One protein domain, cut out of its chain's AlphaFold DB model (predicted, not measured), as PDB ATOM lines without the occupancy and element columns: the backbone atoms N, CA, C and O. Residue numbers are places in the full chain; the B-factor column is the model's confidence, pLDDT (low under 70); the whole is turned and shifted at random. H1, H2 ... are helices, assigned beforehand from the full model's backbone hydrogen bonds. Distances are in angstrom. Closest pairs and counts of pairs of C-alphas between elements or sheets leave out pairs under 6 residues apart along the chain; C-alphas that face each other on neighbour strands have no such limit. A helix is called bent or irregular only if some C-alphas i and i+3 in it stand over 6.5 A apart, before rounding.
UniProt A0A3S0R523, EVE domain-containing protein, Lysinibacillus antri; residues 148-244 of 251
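This is residues 148 to 244 of the 251 residues of the protein "EVE domain-containing protein" of Lysinibacillus antri (UniProt A0A3S0R523). Look first for a long bent helix, H1, whose residues 148 to 168 stick out as a hooked arm from a body of shorter helices. In that body H2 and H5 lie side by side, H3 folds back near the rest of H1 and makes a hairpin with H4, and the small H6 sits off the end of H5. The printed part has 97 residues with six named helices, H1 to H6 in order along the chain, and no named strand: its class is all helix. It is loose, with a radius of gyration of the C-alphas of 16.1 A, and only just elongated, spanning 46 by 30 by 26 A.

Find C-alpha 148 at (7.039, -41.640, -46.208), where H1, residues 148 to 180, begins. By its hydrogen bonds it was assigned as one helix, but it is bent: C-alphas 157 and 160 are 7.6 A apart. Its arm H1a, residues 148 to 157, is 15.3 A long; its arm H1b, residues 160 to 180, is 28.3 A long and ends with C-alpha 180 at (-17.859, -33.576, -37.790). H1b is irregular, with C-alphas 165 and 168 7.6 A apart, and has a kink of 60 degrees near residue 167. Then come H2, residues 183 to 188, 8.8 A; H3, residues 191 to 199, 14.1 A; H4, residues 207 to 214, 10.2 A; H5, residues 221 to 233, 18.1 A; and H6, residues 238 to 241, 5.3 A, ending with C-alpha 241 at (-3.369, -23.320, -45.030).

Start from H1b, at a steep tilt of 52 degrees to H1a. H1b and H3 are near each other, with 10 pairs of C-alphas within 10 A. H1b is close to H2 but not clearly touching; the closest C-alphas, of Phe 180 and Leu 186, are 7.0 A apart. H5, with residues 225 to 229 alone, touches H2, closest at the C-alphas of Leu 186 and Arg 225, 5.6 A, at a shallow tilt of 7 degrees, opposite ways. H3 and H4 touch as a helical hairpin, closest at the C-alphas of Gln 195 and Leu 214, 5.3 A, at a tilt of 35.4 degrees, only just steep. H5 and H6 are close but not clearly touching, with the C-alphas of Leu 231 and Leu 241 closest at 7.6 A. H1a is apart from H2, H3, H4, H5 and H6. In H2, H4 and H5 every O i to N i+4 pair is within hydrogen-bond range; H1a has 5 of 6, H1b 15 of 17 and H3 3 of 5, while H6 is too short for such a pair.

The two C-alphas farthest apart, of Glu 157 and Pro 220, are 46.0 A apart. Residues 148 to 168 and 234 to 240 stand free, and the body without them spans 29 by 27 by 25 A. The printed part has no cut and no long link. The mean pLDDT of the printed part is 86.9; look for the values under 70 at residues 238 to 244.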
ATOM      1  N   ILE A 148       8.344 -41.003 -46.436       85.25
ATOM      2  CA  ILE A 148       7.039 -41.640 -46.208       85.25
ATOM      3  C   ILE A 148       7.113 -43.134 -46.529       85.25
ATOM      4  O   ILE A 148       6.683 -43.942 -45.712       85.25
ATOM      5  N   GLU A 149       7.691 -43.505 -47.668       86.06
ATOM      6  CA  GLU A 149       7.829 -44.908 -48.073       86.06
ATOM      7  C   GLU A 149       8.692 -45.701 -47.090       86.06
ATOM      8  O   GLU A 149       8.301 -46.799 -46.703       86.06
ATOM      9  N   LYS A 150       9.787 -45.118 -46.583       82.94
ATOM     10  CA  LYS A 150      10.612 -45.736 -45.528       82.94
ATOM     11  C   LYS A 150       9.802 -46.042 -44.266       82.94
ATOM     12  O   LYS A 150       9.927 -47.124 -43.692       82.94
ATOM     13  N   TYR A 151       8.945 -45.114 -43.833       83.25
ATOM     14  CA  TYR A 151       8.071 -45.344 -42.678       83.25
ATOM     15  C   TYR A 151       6.980 -46.379 -42.958       83.25
ATOM     16  O   TYR A 151       6.689 -47.190 -42.081       83.25
ATOM     17  N   LEU A 152       6.383 -46.368 -44.152       86.50
ATOM     18  CA  LEU A 152       5.376 -47.357 -44.543       86.50
ATOM     19  C   LEU A 152       5.968 -48.763 -44.584       86.50
ATOM     20  O   LEU A 152       5.344 -49.696 -44.083       86.50
ATOM     21  N   TYR A 153       7.182 -48.895 -45.113       81.44
ATOM     22  CA  TYR A 153       7.884 -50.165 -45.159       81.44
ATOM     23  C   TYR A 153       8.178 -50.687 -43.747       81.44
ATOM     24  O   TYR A 153       7.782 -51.796 -43.400       81.44
ATOM     25  N   ALA A 154       8.775 -49.859 -42.883       80.50
ATOM     26  CA  ALA A 154       9.023 -50.235 -41.489       80.50
ATOM     27  C   ALA A 154       7.728 -50.599 -40.734       80.50
ATOM     28  O   ALA A 154       7.722 -51.468 -39.863       80.50
ATOM     29  N   PHE A 155       6.613 -49.940 -41.066       84.00
ATOM     30  CA  PHE A 155       5.313 -50.221 -40.469       84.00
ATOM     31  C   PHE A 155       4.694 -51.535 -40.964       84.00
ATOM     32  O   PHE A 155       3.982 -52.180 -40.195       84.00
ATOM     33  N   GLN A 156       4.976 -51.964 -42.199       84.75
ATOM     34  CA  GLN A 156       4.391 -53.165 -42.806       84.75
ATOM     35  C   GLN A 156       4.561 -54.414 -41.930       84.75
ATOM     36  O   GLN A 156       3.624 -55.197 -41.790       84.75
ATOM     37  N   GLU A 157       5.723 -54.578 -41.294       78.50
ATOM     38  CA  GLU A 157       6.043 -55.742 -40.454       78.50
ATOM     39  C   GLU A 157       5.124 -55.894 -39.241       78.50
ATOM     40  O   GLU A 157       4.843 -57.000 -38.785       78.50
ATOM     41  N   VAL A 158       4.664 -54.765 -38.707       84.62
ATOM     42  CA  VAL A 158       3.822 -54.709 -37.512       84.62
ATOM     43  C   VAL A 158       2.378 -54.360 -37.846       84.62
ATOM     44  O   VAL A 158       1.539 -54.373 -36.946       84.62
ATOM     45  N   ALA A 159       2.075 -54.060 -39.112       88.50
ATOM     46  CA  ALA A 159       0.801 -53.498 -39.538       88.50
ATOM     47  C   ALA A 159      -0.376 -54.386 -39.128       88.50
ATOM     48  O   ALA A 159      -1.308 -53.894 -38.500       88.50
ATOM     49  N   ASP A 160      -0.317 -55.692 -39.394       89.06
ATOM     50  CA  ASP A 160      -1.410 -56.615 -39.068       89.06
ATOM     51  C   ASP A 160      -1.709 -56.667 -37.565       89.06
ATOM     52  O   ASP A 160      -2.870 -56.619 -37.151       89.06
ATOM     53  N   ALA A 161      -0.669 -56.757 -36.731       90.12
ATOM     54  CA  ALA A 161      -0.817 -56.753 -35.277       90.12
ATOM     55  C   ALA A 161      -1.334 -55.394 -34.787       90.12
ATOM     56  O   ALA A 161      -2.295 -55.320 -34.021       90.12
ATOM     57  N   TRP A 162      -0.755 -54.311 -35.303       91.56
ATOM     58  CA  TRP A 162      -1.149 -52.958 -34.954       91.56
ATOM     59  C   TRP A 162      -2.610 -52.681 -35.323       91.56
ATOM     60  O   TRP A 162      -3.356 -52.152 -34.500       91.56
ATOM     61  N   PHE A 163      -3.067 -53.079 -36.513       90.62
ATOM     62  CA  PHE A 163      -4.458 -52.910 -36.926       90.62
ATOM     63  C   PHE A 163      -5.414 -53.771 -36.103       90.62
ATOM     64  O   PHE A 163      -6.490 -53.282 -35.767       90.62
ATOM     65  N   LYS A 164      -5.044 -54.993 -35.699       91.88
ATOM     66  CA  LYS A 164      -5.875 -55.796 -34.780       91.88
ATOM     67  C   LYS A 164      -6.158 -55.054 -33.471       91.88
ATOM     68  O   LYS A 164      -7.308 -55.023 -33.033       91.88
ATOM     69  N   ASP A 165      -5.148 -54.399 -32.906       90.06
ATOM     70  CA  ASP A 165      -5.273 -53.695 -31.626       90.06
ATOM     71  C   ASP A 165      -5.899 -52.295 -31.762       90.06
ATOM     72  O   ASP A 165      -6.546 -51.802 -30.834       90.06
ATOM     73  N   ASN A 166      -5.741 -51.639 -32.918       88.50
ATOM     74  CA  ASN A 166      -6.093 -50.225 -33.095       88.50
ATOM     75  C   ASN A 166      -7.290 -49.973 -34.028       88.50
ATOM     76  O   ASN A 166      -7.830 -48.863 -34.016       88.50
ATOM     77  N   ALA A 167      -7.770 -50.968 -34.786       88.31
ATOM     78  CA  ALA A 167      -8.842 -50.791 -35.775       88.31
ATOM     79  C   ALA A 167     -10.103 -50.151 -35.184       88.31
ATOM     80  O   ALA A 167     -10.679 -49.250 -35.792       88.31
ATOM     81  N   LYS A 168     -10.505 -50.550 -33.970       87.88
ATOM     82  CA  LYS A 168     -11.676 -49.966 -33.301       87.88
ATOM     83  C   LYS A 168     -11.489 -48.473 -33.029       87.88
ATOM     84  O   LYS A 168     -12.403 -47.691 -33.268       87.88
ATOM     85  N   HIS A 169     -10.321 -48.070 -32.531       85.00
ATOM     86  CA  HIS A 169     -10.044 -46.662 -32.247       85.00
ATOM     87  C   HIS A 169     -10.020 -45.829 -33.535       85.00
ATOM     88  O   HIS A 169     -10.618 -44.756 -33.581       85.00
ATOM     89  N   ILE A 170      -9.419 -46.368 -34.599       86.38
ATOM     90  CA  ILE A 170      -9.396 -45.741 -35.927       86.38
ATOM     91  C   ILE A 170     -10.814 -45.587 -36.467       86.38
ATOM     92  O   ILE A 170     -11.178 -44.506 -36.912       86.38
ATOM     93  N   GLN A 171     -11.640 -46.631 -36.380       89.31
ATOM     94  CA  GLN A 171     -13.020 -46.599 -36.854       89.31
ATOM     95  C   GLN A 171     -13.862 -45.571 -36.084       89.31
ATOM     96  O   GLN A 171     -14.658 -44.851 -36.682       89.31
ATOM     97  N   VAL A 172     -13.666 -45.467 -34.766       90.25
ATOM     98  CA  VAL A 172     -14.318 -44.445 -33.935       90.25
ATOM     99  C   VAL A 172     -13.902 -43.039 -34.370       90.25
ATOM    100  O   VAL A 172     -14.771 -42.189 -34.558       90.25
ATOM    101  N   GLY A 173     -12.603 -42.798 -34.571       91.06
ATOM    102  CA  GLY A 173     -12.098 -41.522 -35.081       91.06
ATOM    103  C   GLY A 173     -12.625 -41.195 -36.480       91.06
ATOM    104  O   GLY A 173     -13.110 -40.091 -36.706       91.06
ATOM    105  N   TYR A 174     -12.610 -42.166 -37.393       91.25
ATOM    106  CA  TYR A 174     -13.139 -42.028 -38.750       91.25
ATOM    107  C   TYR A 174     -14.608 -41.602 -38.735       91.25
ATOM    108  O   TYR A 174     -14.955 -40.564 -39.292       91.25
ATOM    109  N   HIS A 175     -15.467 -42.339 -38.023       93.62
ATOM    110  CA  HIS A 175     -16.891 -42.008 -37.936       93.62
ATOM    111  C   HIS A 175     -17.149 -40.665 -37.256       93.62
ATOM    112  O   HIS A 175     -18.099 -39.977 -37.624       93.62
ATOM    113  N   PHE A 176     -16.336 -40.291 -36.263       94.69
ATOM    114  CA  PHE A 176     -16.389 -38.956 -35.674       94.69
ATOM    115  C   PHE A 176     -16.125 -37.888 -36.740       94.69
ATOM    116  O   PHE A 176     -16.973 -37.023 -36.935       94.69
ATOM    117  N   PHE A 177     -15.021 -37.984 -37.489       94.19
ATOM    118  CA  PHE A 177     -14.673 -36.983 -38.501       94.19
ATOM    119  C   PHE A 177     -15.625 -36.965 -39.703       94.19
ATOM    120  O   PHE A 177     -15.887 -35.888 -40.236       94.19
ATOM    121  N   GLU A 178     -16.204 -38.104 -40.098       94.75
ATOM    122  CA  GLU A 178     -17.247 -38.148 -41.135       94.75
ATOM    123  C   GLU A 178     -18.497 -37.354 -40.739       94.75
ATOM    124  O   GLU A 178     -19.096 -36.697 -41.590       94.75
ATOM    125  N   ARG A 179     -18.883 -37.384 -39.455       94.88
ATOM    126  CA  ARG A 179     -19.980 -36.554 -38.935       94.88
ATOM    127  C   ARG A 179     -19.543 -35.106 -38.742       94.88
ATOM    128  O   ARG A 179     -20.230 -34.202 -39.198       94.88
ATOM    129  N   PHE A 180     -18.384 -34.898 -38.120       95.06
ATOM    130  CA  PHE A 180     -17.859 -33.576 -37.790       95.06
ATOM    131  C   PHE A 180     -17.673 -32.699 -39.036       95.06
ATOM    132  O   PHE A 180     -17.968 -31.509 -39.014       95.06
ATOM    133  N   LYS A 181     -17.225 -33.275 -40.160       95.12
ATOM    134  CA  LYS A 181     -17.001 -32.501 -41.388       95.12
ATOM    135  C   LYS A 181     -18.290 -32.075 -42.097       95.12
ATOM    136  O   LYS A 181     -18.204 -31.265 -43.009       95.12
ATOM    137  N   GLN A 182     -19.464 -32.609 -41.742       96.31
ATOM    138  CA  GLN A 182     -20.720 -32.274 -42.424       96.31
ATOM    139  C   GLN A 182     -20.996 -30.769 -42.347       96.31
ATOM    140  O   GLN A 182     -20.952 -30.180 -41.272       96.31
ATOM    141  N   ARG A 183     -21.335 -30.138 -43.480       94.69
ATOM    142  CA  ARG A 183     -21.562 -28.682 -43.534       94.69
ATOM    143  C   ARG A 183     -22.627 -28.195 -42.553       94.69
ATOM    144  O   ARG A 183     -22.437 -27.155 -41.934       94.69
ATOM    145  N   GLU A 184     -23.715 -28.945 -42.395       95.38
ATOM    146  CA  GLU A 184     -24.768 -28.624 -41.424       95.38
ATOM    147  C   GLU A 184     -24.230 -28.640 -39.987       95.38
ATOM    148  O   GLU A 184     -24.456 -27.691 -39.236       95.38
ATOM    149  N   HIS A 185     -23.434 -29.659 -39.641       95.50
ATOM    150  CA  HIS A 185     -22.761 -29.724 -38.347       95.50
ATOM    151  C   HIS A 185     -21.818 -28.534 -38.157       95.50
ATOM    152  O   HIS A 185     -21.928 -27.839 -37.157       95.50
ATOM    153  N   LEU A 186     -20.962 -28.212 -39.136       94.81
ATOM    154  CA  LEU A 186     -20.044 -27.068 -39.046       94.81
ATOM    155  C   LEU A 186     -20.766 -25.723 -38.860       94.81
ATOM    156  O   LEU A 186     -20.245 -24.844 -38.179       94.81
ATOM    157  N   GLN A 187     -21.960 -25.544 -39.431       93.12
ATOM    158  CA  GLN A 187     -22.752 -24.318 -39.267       93.12
ATOM    159  C   GLN A 187     -23.338 -24.173 -37.858       93.12
ATOM    160  O   GLN A 187     -23.456 -23.052 -37.359       93.12
ATOM    161  N   GLN A 188     -23.690 -25.290 -37.220       95.56
ATOM    162  CA  GLN A 188     -24.311 -25.326 -35.893       95.56
ATOM    163  C   GLN A 188     -23.305 -25.597 -34.763       95.56
ATOM    164  O   GLN A 188     -23.619 -25.341 -33.606       95.56
ATOM    165  N   MET A 189     -22.085 -26.023 -35.102       95.38
ATOM    166  CA  MET A 189     -21.007 -26.441 -34.201       95.38
ATOM    167  C   MET A 189     -20.810 -25.478 -33.035       95.38
ATOM    168  O   MET A 189     -20.639 -24.274 -33.238       95.38
ATOM    169  N   GLU A 190     -20.783 -26.004 -31.822       95.81
ATOM    170  CA  GLU A 190     -20.497 -25.275 -30.597       95.81
ATOM    171  C   GLU A 190     -19.074 -25.565 -30.103       95.81
ATOM    172  O   GLU A 190     -18.344 -26.403 -30.635       95.81
ATOM    173  N   TRP A 191     -18.638 -24.851 -29.062       94.31
ATOM    174  CA  TRP A 191     -17.294 -25.054 -28.519       94.31
ATOM    175  C   TRP A 191     -17.082 -26.485 -28.010       94.31
ATOM    176  O   TRP A 191     -16.002 -27.035 -28.203       94.31
ATOM    177  N   GLY A 192     -18.109 -27.110 -27.422       94.00
ATOM    178  CA  GLY A 192     -18.041 -28.494 -26.942       94.00
ATOM    179  C   GLY A 192     -17.647 -29.493 -28.035       94.00
ATOM    180  O   GLY A 192     -16.805 -30.356 -27.789       94.00
ATOM    181  N   ASP A 193     -18.149 -29.307 -29.258       93.50
ATOM    182  CA  ASP A 193     -17.804 -30.147 -30.412       93.50
ATOM    183  C   ASP A 193     -16.316 -30.004 -30.783       93.50
ATOM    184  O   ASP A 193     -15.623 -30.982 -31.066       93.50
ATOM    185  N   VAL A 194     -15.773 -28.782 -30.701       92.06
ATOM    186  CA  VAL A 194     -14.339 -28.520 -30.925       92.06
ATOM    187  C   VAL A 194     -13.480 -29.196 -29.850       92.06
ATOM    188  O   VAL A 194     -12.393 -29.701 -30.142       92.06
ATOM    189  N   GLN A 195     -13.957 -29.253 -28.604       92.62
ATOM    190  CA  GLN A 195     -13.257 -29.949 -27.518       92.62
ATOM    191  C   GLN A 195     -13.245 -31.471 -27.714       92.62
ATOM    192  O   GLN A 195     -12.261 -32.130 -27.346       92.62
ATOM    193  N   GLU A 196     -14.300 -32.026 -28.320       92.75
ATOM    194  CA  GLU A 196     -14.430 -33.456 -28.608       92.75
ATOM    195  C   GLU A 196     -13.353 -33.947 -29.584       92.75
ATOM    196  O   GLU A 196     -12.802 -35.032 -29.389       92.75
ATOM    197  N   ILE A 197     -12.913 -33.102 -30.530       90.69
ATOM    198  CA  ILE A 197     -11.779 -33.385 -31.433       90.69
ATOM    199  C   ILE A 197     -10.547 -33.876 -30.653       90.69
ATOM    200  O   ILE A 197      -9.818 -34.769 -31.091       90.69
ATOM    201  N   GLY A 198     -10.323 -33.339 -29.451       88.00
ATOM    202  CA  GLY A 198      -9.210 -33.720 -28.590       88.00
ATOM    203  C   GLY A 198      -9.232 -35.168 -28.102       88.00
ATOM    204  O   GLY A 198      -8.263 -35.604 -27.485       88.00
ATOM    205  N   ALA A 199     -10.329 -35.907 -28.270       87.56
ATOM    206  CA  ALA A 199     -10.397 -37.347 -28.013       87.56
ATOM    207  C   ALA A 199     -10.008 -38.195 -29.241       87.56
ATOM    208  O   ALA A 199      -9.736 -39.385 -29.094       87.56
ATOM    209  N   HIS A 200      -9.948 -37.580 -30.427       88.62
ATOM    210  CA  HIS A 200      -9.777 -38.260 -31.713       88.62
ATOM    211  C   HIS A 200      -8.463 -37.919 -32.432       88.62
ATOM    212  O   HIS A 200      -8.143 -38.539 -33.441       88.62
ATOM    213  N   ILE A 201      -7.675 -36.968 -31.914       86.00
ATOM    214  CA  ILE A 201      -6.365 -36.598 -32.469       86.00
ATOM    215  C   ILE A 201      -5.242 -37.017 -31.518       86.00
ATOM    216  O   ILE A 201      -5.174 -36.567 -30.372       86.00
ATOM    217  N   ASN A 202      -4.295 -37.809 -32.028       82.38
ATOM    218  CA  ASN A 202      -3.171 -38.333 -31.244       82.38
ATOM    219  C   ASN A 202      -2.278 -37.225 -30.639       82.38
ATOM    220  O   ASN A 202      -1.759 -37.378 -29.535       82.38
ATOM    221  N   ALA A 203      -2.157 -36.064 -31.293       82.75
ATOM    222  CA  ALA A 203      -1.428 -34.903 -30.764       82.75
ATOM    223  C   ALA A 203      -1.983 -34.382 -29.417       82.75
ATOM    224  O   ALA A 203      -1.256 -33.764 -28.638       82.75
ATOM    225  N   PHE A 204      -3.253 -34.668 -29.102       86.00
ATOM    226  CA  PHE A 204      -3.910 -34.277 -27.852       86.00
ATOM    227  C   PHE A 204      -3.963 -35.397 -26.806       86.00
ATOM    228  O   PHE A 204      -4.660 -35.272 -25.798       86.00
ATOM    229  N   ARG A 205      -3.177 -36.468 -26.980       82.19
ATOM    230  CA  ARG A 205      -3.068 -37.554 -25.993       82.19
ATOM    231  C   ARG A 205      -2.522 -37.069 -24.645       82.19
ATOM    232  O   ARG A 205      -2.885 -37.599 -23.599       82.19
ATOM    233  N   MET A 206      -1.680 -36.032 -24.649       86.38
ATOM    234  CA  MET A 206      -1.199 -35.385 -23.426       86.38
ATOM    235  C   MET A 206      -2.236 -34.396 -22.878       86.38
ATOM    236  O   MET A 206      -2.573 -33.409 -23.537       86.38
ATOM    237  N   ALA A 207      -2.671 -34.602 -21.631       85.94
ATOM    238  CA  ALA A 207      -3.703 -33.785 -20.985       85.94
ATOM    239  C   ALA A 207      -3.371 -32.281 -20.956       85.94
ATOM    240  O   ALA A 207      -4.251 -31.449 -21.166       85.94
ATOM    241  N   LEU A 208      -2.099 -31.921 -20.743       87.81
ATOM    242  CA  LEU A 208      -1.664 -30.523 -20.732       87.81
ATOM    243  C   LEU A 208      -1.768 -29.873 -22.120       87.81
ATOM    244  O   LEU A 208      -2.269 -28.755 -22.225       87.81
ATOM    245  N   THR A 209      -1.342 -30.570 -23.178       83.81
ATOM    246  CA  THR A 209      -1.451 -30.097 -24.570       83.81
ATOM    247  C   THR A 209      -2.913 -29.929 -24.965       83.81
ATOM    248  O   THR A 209      -3.297 -28.872 -25.463       83.81
ATOM    249  N   LYS A 210      -3.751 -30.924 -24.647       87.50
ATOM    250  CA  LYS A 210      -5.199 -30.867 -24.875       87.50
ATOM    251  C   LYS A 210      -5.842 -29.684 -24.154       87.50
ATOM    252  O   LYS A 210      -6.575 -28.921 -24.768       87.50
ATOM    253  N   LYS A 211      -5.524 -29.485 -22.870       87.88
ATOM    254  CA  LYS A 211      -6.049 -28.364 -22.076       87.88
ATOM    255  C   LYS A 211      -5.611 -27.005 -22.627       87.88
ATOM    256  O   LYS A 211      -6.395 -26.066 -22.595       87.88
ATOM    257  N   ARG A 212      -4.377 -26.881 -23.121       87.00
ATOM    258  CA  ARG A 212      -3.882 -25.627 -23.709       87.00
ATOM    259  C   ARG A 212      -4.570 -25.293 -25.030       87.00
ATOM    260  O   ARG A 212      -4.932 -24.143 -25.227       87.00
ATOM    261  N   ALA A 213      -4.751 -26.282 -25.901       84.75
ATOM    262  CA  ALA A 213      -5.316 -26.067 -27.232       84.75
ATOM    263  C   ALA A 213      -6.849 -25.975 -27.237       84.75
ATOM    264  O   ALA A 213      -7.412 -25.174 -27.974       84.75
ATOM    265  N   LEU A 214      -7.518 -26.791 -26.417       89.56
ATOM    266  CA  LEU A 214      -8.969 -27.001 -26.460       89.56
ATOM    267  C   LEU A 214      -9.655 -26.698 -25.120       89.56
ATOM    268  O   LEU A 214     -10.839 -26.963 -24.959       89.56
ATOM    269  N   GLY A 215      -8.940 -26.191 -24.112       87.25
ATOM    270  CA  GLY A 215      -9.524 -25.939 -22.791       87.25
ATOM    271  C   GLY A 215     -10.507 -24.773 -22.796       87.25
ATOM    272  O   GLY A 215     -11.685 -24.960 -22.515       87.25
ATOM    273  N   ASN A 216     -10.021 -23.580 -23.143       88.94
ATOM    274  CA  ASN A 216     -10.822 -22.360 -23.168       88.94
ATOM    275  C   ASN A 216     -10.877 -21.793 -24.585       88.94
ATOM    276  O   ASN A 216      -9.846 -21.686 -25.250       88.94
ATOM    277  N   MET A 217     -12.073 -21.390 -25.005       90.31
ATOM    278  CA  MET A 217     -12.287 -20.726 -26.285       90.31
ATOM    279  C   MET A 217     -11.575 -19.363 -26.299       90.31
ATOM    280  O   MET A 217     -11.735 -18.579 -25.363       90.31
ATOM    281  N   ASN A 218     -10.784 -19.081 -27.339       87.69
ATOM    282  CA  ASN A 218      -9.993 -17.843 -27.443       87.69
ATOM    283  C   ASN A 218     -10.453 -16.895 -28.570       87.69
ATOM    284  O   ASN A 218      -9.875 -15.824 -28.748       87.69
ATOM    285  N   ALA A 219     -11.499 -17.268 -29.308       88.25
ATOM    286  CA  ALA A 219     -12.134 -16.474 -30.356       88.25
ATOM    287  C   ALA A 219     -13.640 -16.800 -30.437       88.25
ATOM    288  O   ALA A 219     -14.054 -17.831 -29.918       88.25
ATOM    289  N   PRO A 220     -14.479 -15.971 -31.086       92.50
ATOM    290  CA  PRO A 220     -15.880 -16.321 -31.321       92.50
ATOM    291  C   PRO A 220     -16.022 -17.635 -32.097       92.50
ATOM    292  O   PRO A 220     -15.201 -17.932 -32.972       92.50
ATOM    293  N   ILE A 221     -17.077 -18.402 -31.810       93.44
ATOM    294  CA  ILE A 221     -17.304 -19.725 -32.411       93.44
ATOM    295  C   ILE A 221     -17.360 -19.660 -33.946       93.44
ATOM    296  O   ILE A 221     -16.845 -20.542 -34.629       93.44
ATOM    297  N   GLU A 222     -17.861 -18.557 -34.507       93.00
ATOM    298  CA  GLU A 222     -17.936 -18.296 -35.946       93.00
ATOM    299  C   GLU A 222     -16.564 -18.340 -36.627       93.00
ATOM    300  O   GLU A 222     -16.474 -18.729 -37.794       93.00
ATOM    301  N   LYS A 223     -15.490 -17.960 -35.918       89.94
ATOM    302  CA  LYS A 223     -14.125 -18.054 -36.448       89.94
ATOM    303  C   LYS A 223     -13.747 -19.519 -36.670       89.94
ATOM    304  O   LYS A 223     -13.284 -19.858 -37.752       89.94
ATOM    305  N   TYR A 224     -13.999 -20.384 -35.689       90.56
ATOM    306  CA  TYR A 224     -13.708 -21.817 -35.792       90.56
ATOM    307  C   TYR A 224     -14.557 -22.497 -36.864       90.56
ATOM    308  O   TYR A 224     -14.013 -23.272 -37.644       90.56
ATOM    309  N   ARG A 225     -15.855 -22.170 -36.955       93.50
ATOM    310  CA  ARG A 225     -16.746 -22.691 -38.011       93.50
ATOM    311  C   ARG A 225     -16.177 -22.408 -39.402       93.50
ATOM    312  O   ARG A 225     -15.994 -23.334 -40.186       93.50
ATOM    313  N   LYS A 226     -15.790 -21.152 -39.663       90.25
ATOM    314  CA  LYS A 226     -15.145 -20.748 -40.925       90.25
ATOM    315  C   LYS A 226     -13.811 -21.456 -41.151       90.25
ATOM    316  O   LYS A 226     -13.543 -21.898 -42.261       90.25
ATOM    317  N   SER A 227     -12.981 -21.574 -40.114       88.75
ATOM    318  CA  SER A 227     -11.687 -22.255 -40.205       88.75
ATOM    319  C   SER A 227     -11.827 -23.741 -40.543       88.75
ATOM    320  O   SER A 227     -11.100 -24.229 -41.402       88.75
ATOM    321  N   PHE A 228     -12.752 -24.465 -39.906       90.75
ATOM    322  CA  PHE A 228     -12.991 -25.878 -40.210       90.75
ATOM    323  C   PHE A 228     -13.674 -26.074 -41.565       90.75
ATOM    324  O   PHE A 228     -13.299 -26.981 -42.301       90.75
ATOM    325  N   GLU A 229     -14.619 -25.208 -41.941       90.56
ATOM    326  CA  GLU A 229     -15.216 -25.232 -43.282       90.56
ATOM    327  C   GLU A 229     -14.148 -25.034 -44.364       90.56
ATOM    328  O   GLU A 229     -14.101 -25.786 -45.336       90.56
ATOM    329  N   TYR A 230     -13.237 -24.085 -44.150       87.25
ATOM    330  CA  TYR A 230     -12.100 -23.858 -45.032       87.25
ATOM    331  C   TYR A 230     -11.129 -25.047 -45.061       87.25
ATOM    332  O   TYR A 230     -10.695 -25.449 -46.133       87.25
ATOM    333  N   LEU A 231     -10.834 -25.655 -43.910       87.62
ATOM    334  CA  LEU A 231      -9.961 -26.829 -43.818       87.62
ATOM    335  C   LEU A 231     -10.503 -28.034 -44.605       87.62
ATOM    336  O   LEU A 231      -9.731 -28.730 -45.255       87.62
ATOM    337  N   PHE A 232     -11.810 -28.300 -44.530       89.44
ATOM    338  CA  PHE A 232     -12.413 -29.477 -45.169       89.44
ATOM    339  C   PHE A 232     -12.838 -29.249 -46.622       89.44
ATOM    340  O   PHE A 232     -12.895 -30.211 -47.389       89.44
ATOM    341  N   TYR A 233     -13.174 -28.014 -46.998       89.75
ATOM    342  CA  TYR A 233     -13.785 -27.703 -48.296       89.75
ATOM    343  C   TYR A 233     -13.074 -26.600 -49.086       89.75
ATOM    344  O   TYR A 233     -13.523 -26.259 -50.184       89.75
ATOM    345  N   GLY A 234     -11.995 -26.030 -48.549       85.06
ATOM    346  CA  GLY A 234     -11.134 -25.099 -49.268       85.06
ATOM    347  C   GLY A 234     -10.507 -25.761 -50.494       85.06
ATOM    348  O   GLY A 234     -10.236 -26.959 -50.504       85.06
ATOM    349  N   GLN A 235     -10.304 -24.973 -51.547       81.19
ATOM    350  CA  GLN A 235      -9.688 -25.442 -52.795       81.19
ATOM    351  C   GLN A 235      -8.186 -25.129 -52.870       81.19
ATOM    352  O   GLN A 235      -7.534 -25.502 -53.844       81.19
ATOM    353  N   GLU A 236      -7.636 -24.437 -51.870       80.50
ATOM    354  CA  GLU A 236      -6.205 -24.150 -51.804       80.50
ATOM    355  C   GLU A 236      -5.411 -25.387 -51.352       80.50
ATOM    356  O   GLU A 236      -5.922 -26.190 -50.564       80.50
ATOM    357  N   PRO A 237      -4.157 -25.551 -51.812       74.88
ATOM    358  CA  PRO A 237      -3.311 -26.645 -51.356       74.88
ATOM    359  C   PRO A 237      -3.069 -26.567 -49.841       74.88
ATOM    360  O   PRO A 237      -2.928 -25.483 -49.268       74.88
ATOM    361  N   VAL A 238      -2.997 -27.725 -49.180       65.62
ATOM    362  CA  VAL A 238      -2.887 -27.836 -47.713       65.62
ATOM    363  C   VAL A 238      -1.657 -27.099 -47.167       65.62
ATOM    364  O   VAL A 238      -1.675 -26.581 -46.050       65.62
ATOM    365  N   GLU A 239      -0.601 -26.982 -47.969       65.50
ATOM    366  CA  GLU A 239       0.640 -26.276 -47.642       65.50
ATOM    367  C   GLU A 239       0.430 -24.765 -47.438       65.50
ATOM    368  O   GLU A 239       1.176 -24.127 -46.693       65.50
ATOM    369  N   TRP A 240      -0.607 -24.194 -48.056       65.38
ATOM    370  CA  TRP A 240      -0.950 -22.772 -47.975       65.38
ATOM    371  C   TRP A 240      -1.832 -22.460 -46.764       65.38
ATOM    372  O   TRP A 240      -1.822 -21.334 -46.260       65.38
ATOM    373  N   LEU A 241      -2.514 -23.471 -46.210       61.59
ATOM    374  CA  LEU A 241      -3.369 -23.320 -45.030       61.59
ATOM    375  C   LEU A 241      -2.588 -22.773 -43.827       61.59
ATOM    376  O   LEU A 241      -3.108 -21.926 -43.103       61.59
ATOM    377  N   TRP A 242      -1.325 -23.179 -43.663       52.62
ATOM    378  CA  TRP A 242      -0.444 -22.746 -42.569       52.62
ATOM    379  C   TRP A 242       0.072 -21.308 -42.696       52.62
ATOM    380  O   TRP A 242       0.537 -20.739 -41.710       52.62
ATOM    381  N   GLN A 243       0.002 -20.720 -43.892       55.28
ATOM    382  CA  GLN A 243       0.440 -19.344 -44.151       55.28
ATOM    383  C   GLN A 243      -0.703 -18.339 -43.968       55.28
ATOM    384  O   GLN A 243      -0.477 -17.165 -43.671       55.28
ATOM    385  N   THR A 244      -1.946 -18.800 -44.101       51.78
ATOM    386  CA  THR A 244      -3.130 -17.987 -43.826       51.78
ATOM    387  C   THR A 244      -3.407 -17.938 -42.318       51.78
ATOM    388  O   THR A 244      -3.383 -18.958 -41.635       51.78
TER     389      THR A 244